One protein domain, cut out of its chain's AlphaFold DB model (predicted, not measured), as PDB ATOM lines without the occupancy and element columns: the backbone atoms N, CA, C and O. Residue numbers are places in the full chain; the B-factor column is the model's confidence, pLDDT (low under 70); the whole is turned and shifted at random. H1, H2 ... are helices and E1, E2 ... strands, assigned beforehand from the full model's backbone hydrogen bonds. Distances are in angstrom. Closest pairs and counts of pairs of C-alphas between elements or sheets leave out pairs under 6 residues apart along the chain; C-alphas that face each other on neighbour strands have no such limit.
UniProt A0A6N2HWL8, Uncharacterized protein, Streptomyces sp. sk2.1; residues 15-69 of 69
ATOM      1  N   ARG A  15     -25.207 -12.105 -13.673       79.25
ATOM      2  CA  ARG A  15     -24.368 -13.015 -12.899       79.25
ATOM      3  C   ARG A  15     -25.123 -14.306 -12.624       79.25
ATOM      4  O   ARG A  15     -26.332 -14.331 -12.392       79.25
ATOM      5  N   LEU A  16     -24.392 -15.411 -12.665       88.38
ATOM      6  CA  LEU A  16     -24.945 -16.714 -12.324       88.38
ATOM      7  C   LEU A  16     -25.083 -16.819 -10.804       88.38
ATOM      8  O   LEU A  16     -24.209 -16.357 -10.070       88.38
ATOM      9  N   ARG A  17     -26.151 -17.465 -10.324       92.88
ATOM     10  CA  ARG A  17     -26.334 -17.724  -8.886       92.88
ATOM     11  C   ARG A  17     -25.152 -18.508  -8.324       92.88
ATOM     12  O   ARG A  17     -24.553 -19.319  -9.031       92.88
ATOM     13  N   CYS A  18     -24.866 -18.298  -7.043       95.12
ATOM     14  CA  CYS A  18     -23.789 -19.000  -6.365       95.12
ATOM     15  C   CYS A  18     -24.053 -20.512  -6.373       95.12
ATOM     16  O   CYS A  18     -25.072 -20.969  -5.858       95.12
ATOM     17  N   CYS A  19     -23.127 -21.295  -6.923       95.62
ATOM     18  CA  CYS A  19     -23.248 -22.749  -7.013       95.62
ATOM     19  C   CYS A  19     -23.107 -23.471  -5.662       95.62
ATOM     20  O   CYS A  19     -23.439 -24.649  -5.582       95.62
ATOM     21  N   VAL A  20     -22.660 -22.774  -4.610       96.06
ATOM     22  CA  VAL A  20     -22.506 -23.326  -3.255       96.06
ATOM     23  C   VAL A  20     -23.752 -23.072  -2.401       96.06
ATOM     24  O   VAL A  20     -24.346 -24.015  -1.890       96.06
ATOM     25  N   CYS A  21     -24.188 -21.813  -2.259       96.06
ATOM     26  CA  CYS A  21     -25.328 -21.464  -1.397       96.06
ATOM     27  C   CYS A  21     -26.660 -21.290  -2.148       96.06
ATOM     28  O   CYS A  21     -27.708 -21.125  -1.527       96.06
ATOM     29  N   GLY A  22     -26.643 -21.272  -3.485       94.25
ATOM     30  CA  GLY A  22     -27.816 -20.992  -4.317       94.25
ATOM     31  C   GLY A  22     -28.280 -19.531  -4.291       94.25
ATOM     32  O   GLY A  22     -29.268 -19.200  -4.949       94.25
ATOM     33  N   GLY A  23     -27.604 -18.657  -3.540       93.81
ATOM     34  CA  GLY A  23     -27.936 -17.240  -3.410       93.81
ATOM     35  C   GLY A  23     -27.684 -16.430  -4.691       93.81
ATOM     36  O   GLY A  23     -26.936 -16.873  -5.570       93.81
ATOM     37  N   PRO A  24     -28.321 -15.250  -4.823       91.69
ATOM     38  CA  PRO A  24     -28.000 -14.309  -5.894       91.69
ATOM     39  C   PRO A  24     -26.565 -13.796  -5.738       91.69
ATOM     40  O   PRO A  24     -26.055 -13.743  -4.628       91.69
ATOM     41  N   THR A  25     -25.944 -13.409  -6.847       91.12
ATOM     42  CA  THR A  25     -24.580 -12.844  -6.908       91.12
ATOM     43  C   THR A  25     -24.565 -11.443  -7.525       91.12
ATOM     44  O   THR A  25     -23.508 -10.824  -7.698       91.12
ATOM     45  N   ASP A  26     -25.742 -10.928  -7.881       87.50
ATOM     46  CA  ASP A  26     -25.928  -9.593  -8.432       87.50
ATOM     47  C   ASP A  26     -25.446  -8.546  -7.424       87.50
ATOM     48  O   ASP A  26     -25.921  -8.493  -6.292       87.50
ATOM     49  N   GLY A  27     -24.467  -7.736  -7.828       84.00
ATOM     50  CA  GLY A  27     -23.863  -6.724  -6.959       84.00
ATOM     51  C   GLY A  27     -22.944  -7.263  -5.858       84.00
ATOM     52  O   GLY A  27     -22.420  -6.460  -5.099       84.00
ATOM     53  N   ALA A  28     -22.708  -8.579  -5.776       88.81
ATOM     54  CA  ALA A  28     -21.746  -9.144  -4.832       88.81
ATOM     55  C   ALA A  28     -20.316  -8.673  -5.152       88.81
ATOM     56  O   ALA A  28     -19.848  -8.813  -6.287       88.81
ATOM     57  N   GLU A  29     -19.630  -8.108  -4.163       89.88
ATOM     58  CA  GLU A  29     -18.246  -7.631  -4.293       89.88
ATOM     59  C   GLU A  29     -17.269  -8.805  -4.466       89.88
ATOM     60  O   GLU A  29     -16.286  -8.705  -5.188       89.88
ATOM     61  N   ASP A  30     -17.605  -9.970  -3.914       92.31
ATOM     62  CA  ASP A  30     -16.792 -11.186  -3.940       92.31
ATOM     63  C   ASP A  30     -17.193 -12.171  -5.058       92.31
ATOM     64  O   ASP A  30     -16.943 -13.376  -4.968       92.31
ATOM     65  N   TYR A  31     -17.854 -11.681  -6.112       92.00
ATOM     66  CA  TYR A  31     -18.307 -12.531  -7.209       92.00
ATOM     67  C   TYR A  31     -17.139 -13.106  -8.012       92.00
ATOM     68  O   TYR A  31     -16.334 -12.372  -8.585       92.00
ATOM     69  N   VAL A  32     -17.135 -14.430  -8.164       92.25
ATOM     70  CA  VAL A  32     -16.205 -15.155  -9.032       92.25
ATOM     71  C   VAL A  32     -16.953 -16.027 -10.039       92.25
ATOM     72  O   VAL A  32     -18.012 -16.592  -9.746       92.25
ATOM     73  N   LEU A  33     -16.388 -16.144 -11.243       92.19
ATOM     74  CA  LEU A  33     -16.882 -17.024 -12.300       92.19
ATOM     75  C   LEU A  33     -15.987 -18.266 -12.377       92.19
ATOM     76  O   LEU A  33     -14.783 -18.157 -12.594       92.19
ATOM     77  N   VAL A  34     -16.580 -19.446 -12.208       91.56
ATOM     78  CA  VAL A  34     -15.886 -20.737 -12.229       91.56
ATOM     79  C   VAL A  34     -16.179 -21.451 -13.541       91.56
ATOM     80  O   VAL A  34     -17.340 -21.620 -13.917       91.56
ATOM     81  N   GLU A  35     -15.129 -21.908 -14.214       92.69
ATOM     82  CA  GLU A  35     -15.238 -22.810 -15.356       92.69
ATOM     83  C   GLU A  35     -15.127 -24.268 -14.900       92.69
ATOM     84  O   GLU A  35     -14.154 -24.655 -14.255       92.69
ATOM     85  N   LEU A  36     -16.098 -25.094 -15.282       90.88
ATOM     86  CA  LEU A  36     -16.066 -26.539 -15.109       90.88
ATOM     87  C   LEU A  36     -15.862 -27.222 -16.464       90.88
ATOM     88  O   LEU A  36     -16.633 -27.007 -17.403       90.88
ATOM     89  N   THR A  37     -14.849 -28.083 -16.534       93.25
ATOM     90  CA  THR A  37     -14.533 -28.920 -17.699       93.25
ATOM     91  C   THR A  37     -14.489 -30.392 -17.297       93.25
ATOM     92  O   THR A  37     -14.323 -30.725 -16.121       93.25
ATOM     93  N   ALA A  38     -14.652 -31.293 -18.266       90.81
ATOM     94  CA  ALA A  38     -14.583 -32.733 -18.039       90.81
ATOM     95  C   ALA A  38     -13.546 -33.372 -18.966       90.81
ATOM     96  O   ALA A  38     -13.588 -33.183 -20.171       90.81
ATOM     97  N   GLN A  39     -12.642 -34.193 -18.428       92.25
ATOM     98  CA  GLN A  39     -11.544 -34.789 -19.207       92.25
ATOM     99  C   GLN A  39     -12.008 -35.593 -20.438       92.25
ATOM    100  O   GLN A  39     -11.300 -35.662 -21.439       92.25
ATOM    101  N   PHE A  40     -13.185 -36.219 -20.359       92.94
ATOM    102  CA  PHE A  40     -13.721 -37.098 -21.402       92.94
ATOM    103  C   PHE A  40     -14.783 -36.419 -22.283       92.94
ATOM    104  O   PHE A  40     -15.538 -37.106 -22.969       92.94
ATOM    105  N   SER A  41     -14.893 -35.087 -22.241       93.69
ATOM    106  CA  SER A  41     -15.882 -34.327 -23.007       93.69
ATOM    107  C   SER A  41     -15.379 -32.921 -23.329       93.69
ATOM    108  O   SER A  41     -14.709 -32.297 -22.521       93.69
ATOM    109  N   ASP A  42     -15.797 -32.369 -24.466       89.06
ATOM    110  CA  ASP A  42     -15.571 -30.953 -24.788       89.06
ATOM    111  C   ASP A  42     -16.574 -30.012 -24.086       89.06
ATOM    112  O   ASP A  42     -16.642 -28.818 -24.382       89.06
ATOM    113  N   ALA A  43     -17.405 -30.540 -23.179       88.00
ATOM    114  CA  ALA A  43     -18.364 -29.749 -22.425       88.00
ATOM    115  C   ALA A  43     -17.659 -28.742 -21.503       88.00
ATOM    116  O   ALA A  43     -16.771 -29.093 -20.723       88.00
ATOM    117  N   ARG A  44     -18.122 -27.491 -21.568       88.19
ATOM    118  CA  ARG A  44     -17.737 -26.399 -20.671       88.19
ATOM    119  C   ARG A  44     -18.987 -25.853 -20.006       88.19
ATOM    120  O   ARG A  44     -19.987 -25.605 -20.682       88.19
ATOM    121  N   GLN A  45     -18.924 -25.650 -18.700       87.31
ATOM    122  CA  GLN A  45     -19.988 -25.013 -17.940       87.31
ATOM    123  C   GLN A  45     -19.418 -23.872 -17.115       87.31
ATOM    124  O   GLN A  45     -18.341 -23.980 -16.539       87.31
ATOM    125  N   TRP A  46     -20.173 -22.787 -17.044       90.75
ATOM    126  CA  TRP A  46     -19.849 -21.640 -16.216       90.75
ATOM    127  C   TRP A  46     -20.761 -21.638 -14.995       90.75
ATOM    128  O   TRP A  46     -21.958 -21.907 -15.115       90.75
ATOM    129  N   LEU A  47     -20.194 -21.355 -13.828       92.44
ATOM    130  CA  LEU A  47     -20.893 -21.265 -12.552       92.44
ATOM    131  C   LEU A  47     -20.526 -19.945 -11.880       92.44
ATOM    132  O   LEU A  47     -19.378 -19.515 -11.941       92.44
ATOM    133  N   GLY A  48     -21.490 -19.310 -11.225       93.38
ATOM    134  CA  GLY A  48     -21.207 -18.180 -10.346       93.38
ATOM    135  C   GLY A  48     -20.900 -18.678  -8.941       93.38
ATOM    136  O   GLY A  48     -21.446 -19.696  -8.513       93.38
ATOM    137  N   ALA A  49     -20.068 -17.959  -8.199       95.44
ATOM    138  CA  ALA A  49     -19.867 -18.200  -6.779       95.44
ATOM    139  C   ALA A  49     -19.548 -16.903  -6.030       95.44
ATOM    140  O   ALA A  49     -19.039 -15.947  -6.605       95.44
ATOM    141  N   HIS A  50     -19.865 -16.905  -4.740       95.81
ATOM    142  CA  HIS A  50     -19.260 -16.006  -3.763       95.81
ATOM    143  C   HIS A  50     -17.903 -16.600  -3.381       95.81
ATOM    144  O   HIS A  50     -17.846 -17.802  -3.081       95.81
ATOM    145  N   ALA A  51     -16.836 -15.806  -3.390       95.88
ATOM    146  CA  ALA A  51     -15.506 -16.268  -3.007       95.88
ATOM    147  C   ALA A  51     -15.498 -16.835  -1.579       95.88
ATOM    148  O   ALA A  51     -14.895 -17.882  -1.348       95.88
ATOM    149  N   GLU A  52     -16.235 -16.226  -0.643       96.12
ATOM    150  CA  GLU A  52     -16.357 -16.729   0.734       96.12
ATOM    151  C   GLU A  52     -16.922 -18.159   0.771       96.12
ATOM    152  O   GLU A  52     -16.331 -19.072   1.355       96.12
ATOM    153  N   HIS A  53     -18.049 -18.386   0.092       97.12
ATOM    154  CA  HIS A  53     -18.681 -19.703   0.052       97.12
ATOM    155  C   HIS A  53     -17.818 -20.725  -0.687       97.12
ATOM    156  O   HIS A  53     -17.773 -21.889  -0.289       97.12
ATOM    157  N   LEU A  54     -17.116 -20.308  -1.743       95.94
ATOM    158  CA  LEU A  54     -16.195 -21.181  -2.456       95.94
ATOM    159  C   LEU A  54     -15.044 -21.620  -1.539       95.94
ATOM    160  O   LEU A  54     -14.786 -22.812  -1.425       95.94
ATOM    161  N   ASN A  55     -14.443 -20.692  -0.792       96.62
ATOM    162  CA  ASN A  55     -13.402 -20.998   0.193       96.62
ATOM    163  C   ASN A  55     -13.872 -21.962   1.295       96.62
ATOM    164  O   ASN A  55     -13.067 -22.738   1.797       96.62
ATOM    165  N   SER A  56     -15.166 -21.979   1.638       96.62
ATOM    166  CA  SER A  56     -15.702 -22.921   2.636       96.62
ATOM    167  C   SER A  56     -15.732 -24.388   2.178       96.62
ATOM    168  O   SER A  56     -15.817 -25.285   3.016       96.62
ATOM    169  N   VAL A  57     -15.675 -24.640   0.864       96.00
ATOM    170  CA  VAL A  57     -15.762 -25.991   0.274       96.00
ATOM    171  C   VAL A  57     -14.475 -26.439  -0.420       96.00
ATOM    172  O   VAL A  57     -14.379 -27.593  -0.840       96.00
ATOM    173  N   LEU A  58     -13.494 -25.545  -0.569       95.19
ATOM    174  CA  LEU A  58     -12.198 -25.871  -1.154       95.19
ATOM    175  C   LEU A  58     -11.365 -26.742  -0.203       95.19
ATOM    176  O   LEU A  58     -11.463 -26.654   1.020       95.19
ATOM    177  N   ALA A  59     -10.539 -27.610  -0.788       96.88
ATOM    178  CA  ALA A  59      -9.615 -28.436  -0.026       96.88
ATOM    179  C   ALA A  59      -8.491 -27.585   0.589       96.88
ATOM    180  O   ALA A  59      -8.172 -26.501   0.100       96.88
ATOM    181  N   GLU A  60      -7.846 -28.113   1.628       95.06
ATOM    182  CA  GLU A  60      -6.686 -27.470   2.246       95.06
ATOM    183  C   GLU A  60      -5.606 -27.132   1.201       95.06
ATOM    184  O   GLU A  60      -5.300 -27.932   0.315       95.06
ATOM    185  N   GLY A  61      -5.042 -25.925   1.307       95.12
ATOM    186  CA  GLY A  61      -4.044 -25.400   0.371       95.12
ATOM    187  C   GLY A  61      -4.621 -24.655  -0.838       95.12
ATOM    188  O   GLY A  61      -3.847 -24.077  -1.597       95.12
ATOM    189  N   PHE A  62      -5.947 -24.621  -1.004       95.12
ATOM    190  CA  PHE A  62      -6.623 -23.814  -2.021       95.12
ATOM    191  C   PHE A  62      -7.351 -22.630  -1.383       95.12
ATOM    192  O   PHE A  62      -8.051 -22.786  -0.385       95.12
ATOM    193  N   SER A  63      -7.222 -21.454  -1.995       95.12
ATOM    194  CA  SER A  63      -7.982 -20.258  -1.640       95.12
ATOM    195  C   SER A  63      -8.268 -19.409  -2.875       95.12
ATOM    196  O   SER A  63      -7.564 -19.474  -3.885       95.12
ATOM    197  N   VAL A  64      -9.332 -18.620  -2.790       93.69
ATOM    198  CA  VAL A  64      -9.717 -17.612  -3.774       93.69
ATOM    199  C   VAL A  64      -9.774 -16.268  -3.068       93.69
ATOM    200  O   VAL A  64     -10.513 -16.106  -2.096       93.69
ATOM    201  N   GLU A  65      -8.999 -15.312  -3.569       92.25
ATOM    202  CA  GLU A  65      -8.944 -13.940  -3.071       92.25
ATOM    203  C   GLU A  65      -9.413 -12.992  -4.179       92.25
ATOM    204  O   GLU A  65      -8.993 -13.106  -5.332       92.25
ATOM    205  N   VAL A  66     -10.313 -12.075  -3.825       89.00
ATOM    206  CA  VAL A  66     -10.766 -10.995  -4.704       89.00
ATOM    207  C   VAL A  66     -10.115  -9.716  -4.195       89.00
ATOM    208  O   VAL A  66     -10.299  -9.347  -3.037       89.00
ATOM    209  N   HIS A  67      -9.320  -9.070  -5.044       85.94
ATOM    210  CA  HIS A  67      -8.692  -7.792  -4.734       85.94
ATOM    211  C   HIS A  67      -9.335  -6.712  -5.595       85.94
ATOM    212  O   HIS A  67      -9.241  -6.771  -6.824       85.94
ATOM    213  N   ASP A  68      -9.951  -5.726  -4.952       74.19
ATOM    214  CA  ASP A  68     -10.319  -4.490  -5.632       74.19
ATOM    215  C   ASP A  68      -9.044  -3.688  -5.936       74.19
ATOM    216  O   ASP A  68      -8.124  -3.629  -5.111       74.19
ATOM    217  N   MET A  69      -8.967  -3.124  -7.146       59.00
ATOM    218  CA  MET A  69      -7.874  -2.229  -7.553       59.00
ATOM    219  C   MET A  69      -7.996  -0.842  -6.926       59.00
ATOM    220  O   MET A  69      -9.134  -0.324  -6.860       59.00
TER     221      MET A  69
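Overview. This is residues 15 to 69 of the 69 residues of an uncharacterized protein of Streptomyces sp. sk2.1 (UniProt A0A6N2HWL8). A long hairpin of two antiparallel strands, E1 and E2, makes an arm whose tip, residues 38 to 43, sticks out, while at the hairpin's other end the short helix H1 begins at the residue right after E2 and folds back. Two long stretches of the printed part have no named element: residues 15 to 30 loop round before E1, and residues 58 to 69 lead away from H1, turn back and end in a tail. The printed part has 55 residues, with two named strands and one named helix in the order E1, E2, H1; the class is mixed, helices and strands, with under half of the residues in named elements. It is only just compact, close to loose, with a radius of gyration of the C-alphas of 12.2 A, and the C-alphas span 35 by 27 by 24 A.

Along the chain. Find C-alpha 31 at (-18.307, -12.531, -7.209), where strand E1, residues 31 to 38, begins; from there it runs 23.2 A to C-alpha 38 at (-14.583, -32.733, -18.039). Go on to C-alpha 41 at (-15.882, -34.327, -23.007), where strand E2, residues 41 to 50, begins its 26.8 A run; with 10 residues it is the longest strand. At the next residue, Ala 51, helix H1, residues 51 to 57, begins, and it measures 10.3 A to C-alpha 57 at (-15.762, -25.991, 0.274).

Arrangement. Begin with the hairpin: E1 and E2 are antiparallel neighbours, with 159 degrees between their N-to-C directions. Look at residues 35 and 46, whose C-alphas face each other at 4.8 A. Look next at N 34 and O 47, 2.8 A apart, and at N 49 and O 32, 2.9 A apart; both pairs are within hydrogen-bond range. From the sheet, move to H1: the closest C-alphas of E1 and H1 are those of Val 32 and Ala 51, 6.2 A apart, and the centres of the two elements are 13.2 A apart. In H1, 2 of 3 O i to N i+4 pairs are within hydrogen-bond range, beside 4 of 4 O i to N i+3 pairs.

Size, cuts and confidence. The two C-alphas farthest apart in the domain are those of Phe 40 and Met 69, at 38.0 A. The printed part has no cut, and the links E1 to E2 and E2 to H1 are tight. Look along residues 38 to 43, of which 41 to 43 belong to E2, to find the part that stands free. The mean pLDDT of the printed part is 91.5, and residue 69, the chain's last residue, is the one printed residue under 70.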